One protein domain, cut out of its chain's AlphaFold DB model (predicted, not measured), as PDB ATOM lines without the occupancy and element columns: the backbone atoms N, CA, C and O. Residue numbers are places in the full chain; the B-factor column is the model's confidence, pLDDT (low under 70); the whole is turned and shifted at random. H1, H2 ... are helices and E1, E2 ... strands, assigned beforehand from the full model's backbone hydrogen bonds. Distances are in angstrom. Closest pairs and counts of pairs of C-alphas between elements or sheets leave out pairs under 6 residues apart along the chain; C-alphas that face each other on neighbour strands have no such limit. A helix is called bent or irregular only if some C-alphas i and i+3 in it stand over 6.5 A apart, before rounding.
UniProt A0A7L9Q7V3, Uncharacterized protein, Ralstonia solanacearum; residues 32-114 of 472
ATOM      1  N   ASP A  32    -107.416 -23.625 -38.241       80.12
ATOM      2  CA  ASP A  32    -107.882 -24.044 -39.567       80.12
ATOM      3  C   ASP A  32    -108.528 -25.439 -39.568       80.12
ATOM      4  O   ASP A  32    -109.557 -25.648 -40.208       80.12
ATOM      5  N   MET A  33    -108.007 -26.373 -38.765       82.12
ATOM      6  CA  MET A  33    -108.550 -27.735 -38.649       82.12
ATOM      7  C   MET A  33    -109.971 -27.781 -38.082       82.12
ATOM      8  O   MET A  33    -110.776 -28.610 -38.511       82.12
ATOM      9  N   ALA A  34    -110.290 -26.889 -37.143       80.44
ATOM     10  CA  ALA A  34    -111.634 -26.779 -36.593       80.44
ATOM     11  C   ALA A  34    -112.602 -26.314 -37.684       80.44
ATOM     12  O   ALA A  34    -113.603 -26.972 -37.947       80.44
ATOM     13  N   THR A  35    -112.248 -25.245 -38.396       83.88
ATOM     14  CA  THR A  35    -113.065 -24.684 -39.477       83.88
ATOM     15  C   THR A  35    -113.264 -25.678 -40.628       83.88
ATOM     16  O   THR A  35    -114.370 -25.801 -41.150       83.88
ATOM     17  N   ILE A  36    -112.235 -26.459 -40.982       87.38
ATOM     18  CA  ILE A  36    -112.348 -27.538 -41.977       87.38
ATOM     19  C   ILE A  36    -113.339 -28.612 -41.512       87.38
ATOM     20  O   ILE A  36    -114.169 -29.061 -42.305       87.38
ATOM     21  N   ALA A  37    -113.282 -29.032 -40.244       83.38
ATOM     22  CA  ALA A  37    -114.210 -30.025 -39.706       83.38
ATOM     23  C   ALA A  37    -115.664 -29.522 -39.732       83.38
ATOM     24  O   ALA A  37    -116.551 -30.257 -40.159       83.38
ATOM     25  N   GLN A  38    -115.897 -28.254 -39.376       80.38
ATOM     26  CA  GLN A  38    -117.216 -27.620 -39.481       80.38
ATOM     27  C   GLN A  38    -117.712 -27.589 -40.932       80.38
ATOM     28  O   GLN A  38    -118.844 -27.981 -41.211       80.38
ATOM     29  N   GLY A  39    -116.839 -27.211 -41.872       84.19
ATOM     30  CA  GLY A  39    -117.151 -27.240 -43.299       84.19
ATOM     31  C   GLY A  39    -117.575 -28.630 -43.778       84.19
ATOM     32  O   GLY A  39    -118.536 -28.736 -44.532       84.19
ATOM     33  N   LYS A  40    -116.933 -29.705 -43.289       83.88
ATOM     34  CA  LYS A  40    -117.268 -31.092 -43.681       83.88
ATOM     35  C   LYS A  40    -118.657 -31.504 -43.206       83.88
ATOM     36  O   LYS A  40    -119.361 -32.219 -43.918       83.88
ATOM     37  N   VAL A  41    -119.056 -31.040 -42.023       72.00
ATOM     38  CA  VAL A  41    -120.410 -31.249 -41.499       72.00
ATOM     39  C   VAL A  41    -121.432 -30.559 -42.406       72.00
ATOM     40  O   VAL A  41    -122.388 -31.198 -42.837       72.00
ATOM     41  N   PHE A  42    -121.200 -29.293 -42.769       70.50
ATOM     42  CA  PHE A  42    -122.095 -28.558 -43.667       70.50
ATOM     43  C   PHE A  42    -122.124 -29.122 -45.094       70.50
ATOM     44  O   PHE A  42    -123.202 -29.212 -45.675       70.50
ATOM     45  N   GLU A  43    -120.980 -29.553 -45.638       74.94
ATOM     46  CA  GLU A  43    -120.908 -30.225 -46.943       74.94
ATOM     47  C   GLU A  43    -121.746 -31.510 -46.931       74.94
ATOM     48  O   GLU A  43    -122.543 -31.734 -47.841       74.94
ATOM     49  N   SER A  44    -121.613 -32.327 -45.880       64.50
ATOM     50  CA  SER A  44    -122.367 -33.582 -45.737       64.50
ATOM     51  C   SER A  44    -123.868 -33.343 -45.555       64.50
ATOM     52  O   SER A  44    -124.674 -34.160 -45.982       64.50
ATOM     53  N   ALA A  45    -124.244 -32.211 -44.956       56.78
ATOM     54  CA  ALA A  45    -125.631 -31.788 -44.774       56.78
ATOM     55  C   ALA A  45    -126.232 -31.062 -45.999       56.78
ATOM     56  O   ALA A  45    -127.345 -30.551 -45.914       56.78
ATOM     57  N   GLY A  46    -125.510 -30.955 -47.121       55.16
ATOM     58  CA  GLY A  46    -126.016 -30.300 -48.334       55.16
ATOM     59  C   GLY A  46    -125.931 -28.762 -48.335       55.16
ATOM     60  O   GLY A  46    -126.346 -28.116 -49.298       55.16
ATOM     61  N   LEU A  47    -125.389 -28.143 -47.282       61.38
ATOM     62  CA  LEU A  47    -125.352 -26.687 -47.084       61.38
ATOM     63  C   LEU A  47    -124.106 -26.060 -47.733       61.38
ATOM     64  O   LEU A  47    -123.217 -25.539 -47.056       61.38
ATOM     65  N   MET A  48    -124.047 -26.102 -49.069       76.06
ATOM     66  CA  MET A  48    -122.837 -25.782 -49.846       76.06
ATOM     67  C   MET A  48    -122.280 -24.373 -49.599       76.06
ATOM     68  O   MET A  48    -121.073 -24.231 -49.435       76.06
ATOM     69  N   GLN A  49    -123.121 -23.335 -49.522       74.31
ATOM     70  CA  GLN A  49    -122.633 -21.963 -49.296       74.31
ATOM     71  C   GLN A  49    -121.992 -21.794 -47.914       74.31
ATOM     72  O   GLN A  49    -120.918 -21.210 -47.795       74.31
ATOM     73  N   THR A  50    -122.586 -22.382 -46.877       72.88
ATOM     74  CA  THR A  50    -122.017 -22.357 -45.523       72.88
ATOM     75  C   THR A  50    -120.717 -23.163 -45.452       72.88
ATOM     76  O   THR A  50    -119.752 -22.728 -44.829       72.88
ATOM     77  N   ALA A  51    -120.643 -24.302 -46.148       77.19
ATOM     78  CA  ALA A  51    -119.405 -25.070 -46.261       77.19
ATOM     79  C   ALA A  51    -118.290 -24.271 -46.969       77.19
ATOM     80  O   ALA A  51    -117.150 -24.263 -46.503       77.19
ATOM     81  N   ILE A  52    -118.617 -23.555 -48.053       82.25
ATOM     82  CA  ILE A  52    -117.690 -22.667 -48.776       82.25
ATOM     83  C   ILE A  52    -117.111 -21.606 -47.835       82.25
ATOM     84  O   ILE A  52    -115.892 -21.426 -47.803       82.25
ATOM     85  N   GLU A  53    -117.952 -20.941 -47.039       86.62
ATOM     86  CA  GLU A  53    -117.513 -19.929 -46.068       86.62
ATOM     87  C   GLU A  53    -116.515 -20.503 -45.052       86.62
ATOM     88  O   GLU A  53    -115.482 -19.882 -44.785       86.62
ATOM     89  N   CYS A  54    -116.770 -21.716 -44.548       87.75
ATOM     90  CA  CYS A  54    -115.849 -22.420 -43.657       87.75
ATOM     91  C   CYS A  54    -114.495 -22.698 -44.332       87.75
ATOM     92  O   CYS A  54    -113.443 -22.454 -43.739       87.75
ATOM     93  N   TYR A  55    -114.485 -23.182 -45.576       93.38
ATOM     94  CA  TYR A  55    -113.235 -23.543 -46.251       93.38
ATOM     95  C   TYR A  55    -112.436 -22.347 -46.776       93.38
ATOM     96  O   TYR A  55    -111.223 -22.468 -46.944       93.38
ATOM     97  N   CYS A  56    -113.059 -21.185 -46.993       89.94
ATOM     98  CA  CYS A  56    -112.395 -20.012 -47.571       89.94
ATOM     99  C   CYS A  56    -111.160 -19.543 -46.791       89.94
ATOM    100  O   CYS A  56    -110.158 -19.175 -47.404       89.94
ATOM    101  N   THR A  57    -111.220 -19.510 -45.457       87.69
ATOM    102  CA  THR A  57    -110.097 -19.012 -44.642       87.69
ATOM    103  C   THR A  57    -108.926 -20.002 -44.622       87.69
ATOM    104  O   THR A  57    -107.837 -19.590 -45.023       87.69
ATOM    105  N   PRO A  58    -109.125 -21.294 -44.296       89.88
ATOM    106  CA  PRO A  58    -108.054 -22.291 -44.374       89.88
ATOM    107  C   PRO A  58    -107.501 -22.491 -45.798       89.88
ATOM    108  O   PRO A  58    -106.314 -22.720 -46.004       89.88
ATOM    109  N   ALA A  59    -108.332 -22.346 -46.833       91.25
ATOM    110  CA  ALA A  59    -107.853 -22.429 -48.212       91.25
ATOM    111  C   ALA A  59    -106.874 -21.289 -48.555       91.25
ATOM    112  O   ALA A  59    -105.903 -21.500 -49.282       91.25
ATOM    113  N   LYS A  60    -107.085 -20.083 -48.006       89.00
ATOM    114  CA  LYS A  60    -106.173 -18.937 -48.186       89.00
ATOM    115  C   LYS A  60    -104.832 -19.124 -47.477       89.00
ATOM    116  O   LYS A  60    -103.850 -18.535 -47.923       89.00
ATOM    117  N   THR A  61    -104.781 -19.912 -46.401       87.69
ATOM    118  CA  THR A  61    -103.533 -20.248 -45.696       87.69
ATOM    119  C   THR A  61    -102.762 -21.387 -46.370       87.69
ATOM    120  O   THR A  61    -101.631 -21.665 -45.980       87.69
ATOM    121  N   GLY A  62    -103.316 -21.976 -47.439       86.88
ATOM    122  CA  GLY A  62    -102.681 -23.038 -48.220       86.88
ATOM    123  C   GLY A  62    -103.002 -24.448 -47.727       86.88
ATOM    124  O   GLY A  62    -102.356 -25.396 -48.171       86.88
ATOM    125  N   GLU A  63    -103.988 -24.613 -46.839       94.00
ATOM    126  CA  GLU A  63    -104.408 -25.937 -46.379       94.00
ATOM    127  C   GLU A  63    -105.018 -26.745 -47.532       94.00
ATOM    128  O   GLU A  63    -106.083 -26.421 -48.068       94.00
ATOM    129  N   MET A  64    -104.338 -27.829 -47.908       94.50
ATOM    130  CA  MET A  64    -104.652 -28.622 -49.102       94.50
ATOM    131  C   MET A  64    -106.044 -29.254 -49.051       94.50
ATOM    132  O   MET A  64    -106.790 -29.204 -50.030       94.50
ATOM    133  N   GLU A  65    -106.430 -29.801 -47.894       93.88
ATOM    134  CA  GLU A  65    -107.770 -30.364 -47.698       93.88
ATOM    135  C   GLU A  65    -108.839 -29.275 -47.846       93.88
ATOM    136  O   GLU A  65    -109.872 -29.513 -48.465       93.88
ATOM    137  N   ALA A  66    -108.594 -28.067 -47.331       94.62
ATOM    138  CA  ALA A  66    -109.539 -26.965 -47.459       94.62
ATOM    139  C   ALA A  66    -109.681 -26.493 -48.906       94.62
ATOM    140  O   ALA A  66    -110.800 -26.274 -49.356       94.62
ATOM    141  N   LEU A  67    -108.575 -26.382 -49.647       96.44
ATOM    142  CA  LEU A  67    -108.588 -26.040 -51.072       96.44
ATOM    143  C   LEU A  67    -109.362 -27.070 -51.899       96.44
ATOM    144  O   LEU A  67    -110.207 -26.695 -52.710       96.44
ATOM    145  N   ALA A  68    -109.115 -28.363 -51.670       95.62
ATOM    146  CA  ALA A  68    -109.817 -29.431 -52.375       95.62
ATOM    147  C   ALA A  68    -111.322 -29.418 -52.079       95.62
ATOM    148  O   ALA A  68    -112.135 -29.497 -53.000       95.62
ATOM    149  N   ARG A  69    -111.704 -29.263 -50.806       94.00
ATOM    150  CA  ARG A  69    -113.115 -29.192 -50.394       94.00
ATOM    151  C   ARG A  69    -113.804 -27.933 -50.896       94.00
ATOM    152  O   ARG A  69    -114.928 -28.015 -51.375       94.00
ATOM    153  N   LEU A  70    -113.125 -26.789 -50.844       95.81
ATOM    154  CA  LEU A  70    -113.628 -25.532 -51.386       95.81
ATOM    155  C   LEU A  70    -113.923 -25.667 -52.881       95.81
ATOM    156  O   LEU A  70    -115.032 -25.344 -53.295       95.81
ATOM    157  N   ALA A  71    -112.981 -26.205 -53.663       91.75
ATOM    158  CA  ALA A  71    -113.177 -26.433 -55.092       91.75
ATOM    159  C   ALA A  71    -114.354 -27.387 -55.360       91.75
ATOM    160  O   ALA A  71    -115.213 -27.076 -56.180       91.75
ATOM    161  N   LEU A  72    -114.453 -28.505 -54.631       84.06
ATOM    162  CA  LEU A  72    -115.579 -29.441 -54.749       84.06
ATOM    163  C   LEU A  72    -116.925 -28.782 -54.411       84.06
ATOM    164  O   LEU A  72    -117.888 -28.963 -55.152       84.06
ATOM    165  N   CYS A  73    -117.005 -27.992 -53.337       79.69
ATOM    166  CA  CYS A  73    -118.226 -27.270 -52.977       79.69
ATOM    167  C   CYS A  73    -118.579 -26.175 -53.992       79.69
ATOM    168  O   CYS A  73    -119.754 -25.983 -54.280       79.69
ATOM    169  N   GLN A  74    -117.592 -25.478 -54.562       82.12
ATOM    170  CA  GLN A  74    -117.806 -24.493 -55.628       82.12
ATOM    171  C   GLN A  74    -118.302 -25.159 -56.915       82.12
ATOM    172  O   GLN A  74    -119.215 -24.635 -57.555       82.12
ATOM    173  N   ILE A  75    -117.771 -26.341 -57.253       76.31
ATOM    174  CA  ILE A  75    -118.269 -27.170 -58.358       76.31
ATOM    175  C   ILE A  75    -119.737 -27.536 -58.105       76.31
ATOM    176  O   ILE A  75    -120.594 -27.231 -58.932       76.31
ATOM    177  N   LYS A  76    -120.039 -28.068 -56.911       71.19
ATOM    178  CA  LYS A  76    -121.400 -28.349 -56.417       71.19
ATOM    179  C   LYS A  76    -122.236 -27.093 -56.115       71.19
ATOM    180  O   LYS A  76    -123.332 -27.183 -55.579       71.19
ATOM    181  N   ALA A  77    -121.743 -25.896 -56.391       65.81
ATOM    182  CA  ALA A  77    -122.520 -24.663 -56.289       65.81
ATOM    183  C   ALA A  77    -122.672 -23.989 -57.659       65.81
ATOM    184  O   ALA A  77    -123.258 -22.910 -57.738       65.81
ATOM    185  N   GLY A  78    -122.135 -24.592 -58.728       60.56
ATOM    186  CA  GLY A  78    -122.111 -24.012 -60.071       60.56
ATOM    187  C   GLY A  78    -121.213 -22.775 -60.200       60.56
ATOM    188  O   GLY A  78    -121.363 -22.002 -61.142       60.56
ATOM    189  N   GLN A  79    -120.285 -22.547 -59.266       79.00
ATOM    190  CA  GLN A  79    -119.407 -21.373 -59.250       79.00
ATOM    191  C   GLN A  79    -118.174 -21.603 -60.136       79.00
ATOM    192  O   GLN A  79    -117.066 -21.766 -59.630       79.00
ATOM    193  N   ALA A  80    -118.366 -21.625 -61.458       71.81
ATOM    194  CA  ALA A  80    -117.353 -22.044 -62.433       71.81
ATOM    195  C   ALA A  80    -115.996 -21.335 -62.306       71.81
ATOM    196  O   ALA A  80    -114.964 -21.991 -62.178       71.81
ATOM    197  N   GLU A  81    -115.991 -20.001 -62.297       85.25
ATOM    198  CA  GLU A  81    -114.755 -19.208 -62.235       85.25
ATOM    199  C   GLU A  81    -114.000 -19.428 -60.914       85.25
ATOM    200  O   GLU A  81    -112.791 -19.661 -60.910       85.25
ATOM    201  N   ALA A  82    -114.725 -19.434 -59.791       86.38
ATOM    202  CA  ALA A  82    -114.144 -19.636 -58.467       86.38
ATOM    203  C   ALA A  82    -113.615 -21.067 -58.276       86.38
ATOM    204  O   ALA A  82    -112.525 -21.251 -57.727       86.38
ATOM    205  N   ALA A  83    -114.357 -22.066 -58.765       86.12
ATOM    206  CA  ALA A  83    -113.942 -23.464 -58.772       86.12
ATOM    207  C   ALA A  83    -112.651 -23.654 -59.570       86.12
ATOM    208  O   ALA A  83    -111.729 -24.320 -59.100       86.12
ATOM    209  N   LEU A  84    -112.567 -23.046 -60.758       90.81
ATOM    210  CA  LEU A  84    -111.397 -23.151 -61.622       90.81
ATOM    211  C   LEU A  84    -110.163 -22.494 -60.996       90.81
ATOM    212  O   LEU A  84    -109.096 -23.110 -60.977       90.81
ATOM    213  N   ASP A  85    -110.298 -21.288 -60.437       95.94
ATOM    214  CA  ASP A  85    -109.211 -20.607 -59.721       95.94
ATOM    215  C   ASP A  85    -108.714 -21.443 -58.528       95.94
ATOM    216  O   ASP A  85    -107.514 -21.692 -58.380       95.94
ATOM    217  N   THR A  86    -109.636 -21.966 -57.718       96.94
ATOM    218  CA  THR A  86    -109.300 -22.779 -56.540       96.94
ATOM    219  C   THR A  86    -108.647 -24.109 -56.926       96.94
ATOM    220  O   THR A  86    -107.619 -24.478 -56.354       96.94
ATOM    221  N   ALA A  87    -109.178 -24.818 -57.927       95.31
ATOM    222  CA  ALA A  87    -108.607 -26.077 -58.407       95.31
ATOM    223  C   ALA A  87    -107.234 -25.881 -59.078       95.31
ATOM    224  O   ALA A  87    -106.332 -26.712 -58.933       95.31
ATOM    225  N   THR A  88    -107.032 -24.751 -59.763       96.94
ATOM    226  CA  THR A  88    -105.729 -24.374 -60.329       96.94
ATOM    227  C   THR A  88    -104.707 -24.113 -59.222       96.94
ATOM    228  O   THR A  88    -103.582 -24.604 -59.291       96.94
ATOM    229  N   LYS A  89    -105.095 -23.414 -58.148       96.75
ATOM    230  CA  LYS A  89    -104.236 -23.217 -56.966       96.75
ATOM    231  C   LYS A  89    -103.879 -24.538 -56.287       96.75
ATOM    232  O   LYS A  89    -102.713 -24.758 -55.974       96.75
ATOM    233  N   LEU A  90    -104.858 -25.425 -56.104       97.00
ATOM    234  CA  LEU A  90    -104.655 -26.754 -55.523       97.00
ATOM    235  C   LEU A  90    -103.620 -27.564 -56.318       97.00
ATOM    236  O   LEU A  90    -102.670 -28.091 -55.745       97.00
ATOM    237  N   THR A  91    -103.781 -27.634 -57.641       96.44
ATOM    238  CA  THR A  91    -102.877 -28.395 -58.519       96.44
ATOM    239  C   THR A  91    -101.489 -27.767 -58.646       96.44
ATOM    240  O   THR A  91    -100.512 -28.498 -58.812       96.44
ATOM    241  N   ALA A  92    -101.377 -26.440 -58.520       95.62
ATOM    242  CA  ALA A  92    -100.093 -25.744 -58.463       95.62
ATOM    243  C   ALA A  92     -99.317 -26.033 -57.165       95.62
ATOM    244  O   ALA A  92     -98.086 -26.076 -57.198       95.62
ATOM    245  N   LEU A  93    -100.016 -26.236 -56.042       95.31
ATOM    246  CA  LEU A  93     -99.400 -26.610 -54.766       95.31
ATOM    247  C   LEU A  93     -98.997 -28.087 -54.740       95.31
ATOM    248  O   LEU A  93     -97.845 -28.401 -54.449       95.31
ATOM    249  N   ASP A  94     -99.924 -28.985 -55.073       95.06
ATOM    250  CA  ASP A  94     -99.637 -30.409 -55.230       95.06
ATOM    251  C   ASP A  94    -100.654 -31.077 -56.164       95.06
ATOM    252  O   ASP A  94    -101.763 -31.458 -55.784       95.06
ATOM    253  N   SER A  95    -100.236 -31.276 -57.412       92.75
ATOM    254  CA  SER A  95    -101.012 -32.000 -58.426       92.75
ATOM    255  C   SER A  95    -101.302 -33.467 -58.078       92.75
ATOM    256  O   SER A  95    -102.222 -34.051 -58.652       92.75
ATOM    257  N   LYS A  96    -100.556 -34.074 -57.144       92.69
ATOM    258  CA  LYS A  96    -100.747 -35.467 -56.711       92.69
ATOM    259  C   LYS A  96    -101.639 -35.592 -55.481       92.69
ATOM    260  O   LYS A  96    -101.959 -36.717 -55.095       92.69
ATOM    261  N   PHE A  97    -102.040 -34.473 -54.877       95.00
ATOM    262  CA  PHE A  97    -102.938 -34.485 -53.733       95.00
ATOM    263  C   PHE A  97    -104.247 -35.193 -54.090       95.00
ATOM    264  O   PHE A  97    -104.757 -35.072 -55.206       95.00
ATOM    265  N   ALA A  98    -104.805 -35.924 -53.134       92.00
ATOM    266  CA  ALA A  98    -106.101 -36.559 -53.273       92.00
ATOM    267  C   ALA A  98    -106.837 -36.545 -51.937       92.00
ATOM    268  O   ALA A  98    -106.224 -36.677 -50.876       92.00
ATOM    269  N   CYS A  99    -108.157 -36.419 -51.997       90.50
ATOM    270  CA  CYS A  99    -109.025 -36.499 -50.832       90.50
ATOM    271  C   CYS A  99    -110.214 -37.423 -51.112       90.50
ATOM    272  O   CYS A  99    -110.565 -37.684 -52.260       90.50
ATOM    273  N   SER A 100    -110.834 -37.946 -50.058       82.12
ATOM    274  CA  SER A 100    -112.020 -38.798 -50.191       82.12
ATOM    275  C   SER A 100    -113.291 -37.957 -50.252       82.12
ATOM    276  O   SER A 100    -113.508 -37.120 -49.381       82.12
ATOM    277  N   ALA A 101    -114.184 -38.181 -51.207       71.81
ATOM    278  CA  ALA A 101    -115.532 -37.622 -51.184       71.81
ATOM    279  C   ALA A 101    -116.254 -38.030 -49.882       71.81
ATOM    280  O   ALA A 101    -116.211 -39.197 -49.498       71.81
ATOM    281  N   LEU A 102    -116.899 -37.082 -49.189       68.56
ATOM    282  CA  LEU A 102    -117.473 -37.349 -47.857       68.56
ATOM    283  C   LEU A 102    -118.621 -38.362 -47.897       68.56
ATOM    284  O   LEU A 102    -118.718 -39.202 -47.012       68.56
ATOM    285  N   ALA A 103    -119.461 -38.299 -48.933       54.09
ATOM    286  CA  ALA A 103    -120.638 -39.154 -49.053       54.09
ATOM    287  C   ALA A 103    -120.302 -40.588 -49.495       54.09
ATOM    288  O   ALA A 103    -120.909 -41.542 -49.022       54.09
ATOM    289  N   THR A 104    -119.337 -40.752 -50.405       57.09
ATOM    290  CA  THR A 104    -119.068 -42.042 -51.064       57.09
ATOM    291  C   THR A 104    -117.759 -42.694 -50.626       57.09
ATOM    292  O   THR A 104    -117.524 -43.860 -50.935       57.09
ATOM    293  N   GLY A 105    -116.871 -41.957 -49.950       66.88
ATOM    294  CA  GLY A 105    -115.510 -42.402 -49.631       66.88
ATOM    295  C   GLY A 105    -114.577 -42.500 -50.846       66.88
ATOM    296  O   GLY A 105    -113.406 -42.845 -50.694       66.88
ATOM    297  N   GLU A 106    -115.074 -42.181 -52.042       75.69
ATOM    298  CA  GLU A 106    -114.344 -42.243 -53.307       75.69
ATOM    299  C   GLU A 106    -113.154 -41.282 -53.308       75.69
ATOM    300  O   GLU A 106    -113.290 -40.121 -52.935       75.69
ATOM    301  N   VAL A 107    -111.979 -41.747 -53.733       84.25
ATOM    302  CA  VAL A 107    -110.782 -40.902 -53.796       84.25
ATOM    303  C   VAL A 107    -110.819 -40.042 -55.056       84.25
ATOM    304  O   VAL A 107    -110.908 -40.561 -56.169       84.25
ATOM    305  N   VAL A 108    -110.698 -38.729 -54.872       86.81
ATOM    306  CA  VAL A 108    -110.677 -37.726 -55.937       86.81
ATOM    307  C   VAL A 108    -109.352 -36.967 -55.867       86.81
ATOM    308  O   VAL A 108    -109.020 -36.356 -54.851       86.81
ATOM    309  N   SER A 109    -108.565 -37.025 -56.942       95.00
ATOM    310  CA  SER A 109    -107.304 -36.277 -57.053       95.00
ATOM    311  C   SER A 109    -107.515 -34.804 -57.388       95.00
ATOM    312  O   SER A 109    -108.500 -34.431 -58.021       95.00
ATOM    313  N   ALA A 110    -106.526 -33.973 -57.062       96.12
ATOM    314  CA  ALA A 110    -106.471 -32.568 -57.448       96.12
ATOM    315  C   ALA A 110    -106.635 -32.377 -58.966       96.12
ATOM    316  O   ALA A 110    -107.370 -31.495 -59.401       96.12
ATOM    317  N   MET A 111    -106.018 -33.245 -59.776       97.12
ATOM    318  CA  MET A 111    -106.175 -33.220 -61.232       97.12
ATOM    319  C   MET A 111    -107.590 -33.604 -61.689       97.12
ATOM    320  O   MET A 111    -108.085 -33.035 -62.658       97.12
ATOM    321  N   ALA A 112    -108.272 -34.518 -60.991       92.12
ATOM    322  CA  ALA A 112    -109.673 -34.825 -61.276       92.12
ATOM    323  C   ALA A 112    -110.615 -33.668 -60.887       92.12
ATOM    324  O   ALA A 112    -111.507 -33.336 -61.661       92.12
ATOM    325  N   ILE A 113    -110.366 -33.000 -59.752       93.62
ATOM    326  CA  ILE A 113    -111.090 -31.785 -59.324       93.62
ATOM    327  C   ILE A 113    -110.893 -30.660 -60.350       93.62
ATOM    328  O   ILE A 113    -111.852 -29.990 -60.727       93.62
ATOM    329  N   LEU A 114    -109.664 -30.464 -60.843       96.06
ATOM    330  CA  LEU A 114    -109.386 -29.518 -61.925       96.06
ATOM    331  C   LEU A 114    -110.138 -29.892 -63.207       96.06
ATOM    332  O   LEU A 114    -110.715 -29.017 -63.843       96.06
TER     333      LEU A 114
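AT A GLANCE: This is residues 32 to 114 of the 472 residues of an uncharacterized protein of Ralstonia solanacearum (UniProt A0A7L9Q7V3). Four helices fold back and forth along the chain with H3 in the middle: H2 and H4 pack on H3, and H1 packs chiefly on H2. A small hairpin of two short strands, E1 and E2, comes after H4, and the short H5 that follows it packs on H3 and H4. You have 83 printed residues with five named helices and two strands, in the order H1 H2 H3 H4 E1 E2 H5; the sheet, E1 - E2, is antiparallel and the class is mostly helix. The whole is compact, with a radius of gyration of the C-alphas of 11.1 A, and rounded, spanning 28 by 26 by 24 A.

IN THESE COORDINATES: Find C-alpha 32 at (-107.882, -24.044, -39.567); from there H1 runs through residues 32 to 44, 18.4 A. H2, residues 48 to 60, covers 18.1 A and is irregular, but only just: C-alphas 54 and 57 are 6.8 A apart. H3, residues 64 to 75, covers 16.5 A. Look for C-alpha 80 at (-117.353, -22.044, -62.433), where H4, residues 80 to 94, begins its 20.9 A. E1 is residues 98 to 100, 7.0 A, and E2 is residues 107 to 109, 6.6 A. H5, residues 110 to 114, covers 6.2 A and ends at C-alpha 114, (-109.386, -29.518, -61.925).

HOW THE PARTS SIT: Start at H3, the hub, which touches the four other helices. It forms a helical hairpin with H2, opposite ways at a steep tilt of 35.5 degrees, only just past shallow; their closest C-alphas, Ala 59 and Leu 67, are 4.7 A apart. H3 and H4 form another, at a shallow tilt of 22 degrees, closest at Ala 71 and Ala 83, C-alphas 4.8 A apart. H1 touches H2, opposite ways at a shallow tilt of 23 degrees, closest at the C-alphas of Gly 39 and Ala 51, 4.3 A. H1 and H3 only just touch, with 3 pairs of C-alphas within 8 A, the closest those of Ile 36 and Ala 66, 6.2 A. H1, H2 and H3 are an up and down bundle, each helix running against the one before. H5 touches H4, closest at the C-alphas of Ala 87 and Leu 114, 5.0 A. H5 touches H3 at its residues 68 to 72 alone, closest at the C-alphas of Leu 72 and Ile 113, 6.8 A. In the hairpin of E1 and E2, N 99 and O 108 are 3.0 A apart and N 108 and O 99 2.8 A, both within hydrogen-bond range. In H1, H3, H4 and H5 every O i to N i+4 pair is within hydrogen-bond range; in H2, 7 of 9 are.

THE WHOLE: The two C-alphas farthest apart, Ala 45 and Ala 92, are 29.6 A apart. The printed part has no cut and no long link. The mean pLDDT of the printed part is 84.2; look for values under 70 at residues 44 to 47, 77 to 78 and 102 to 105.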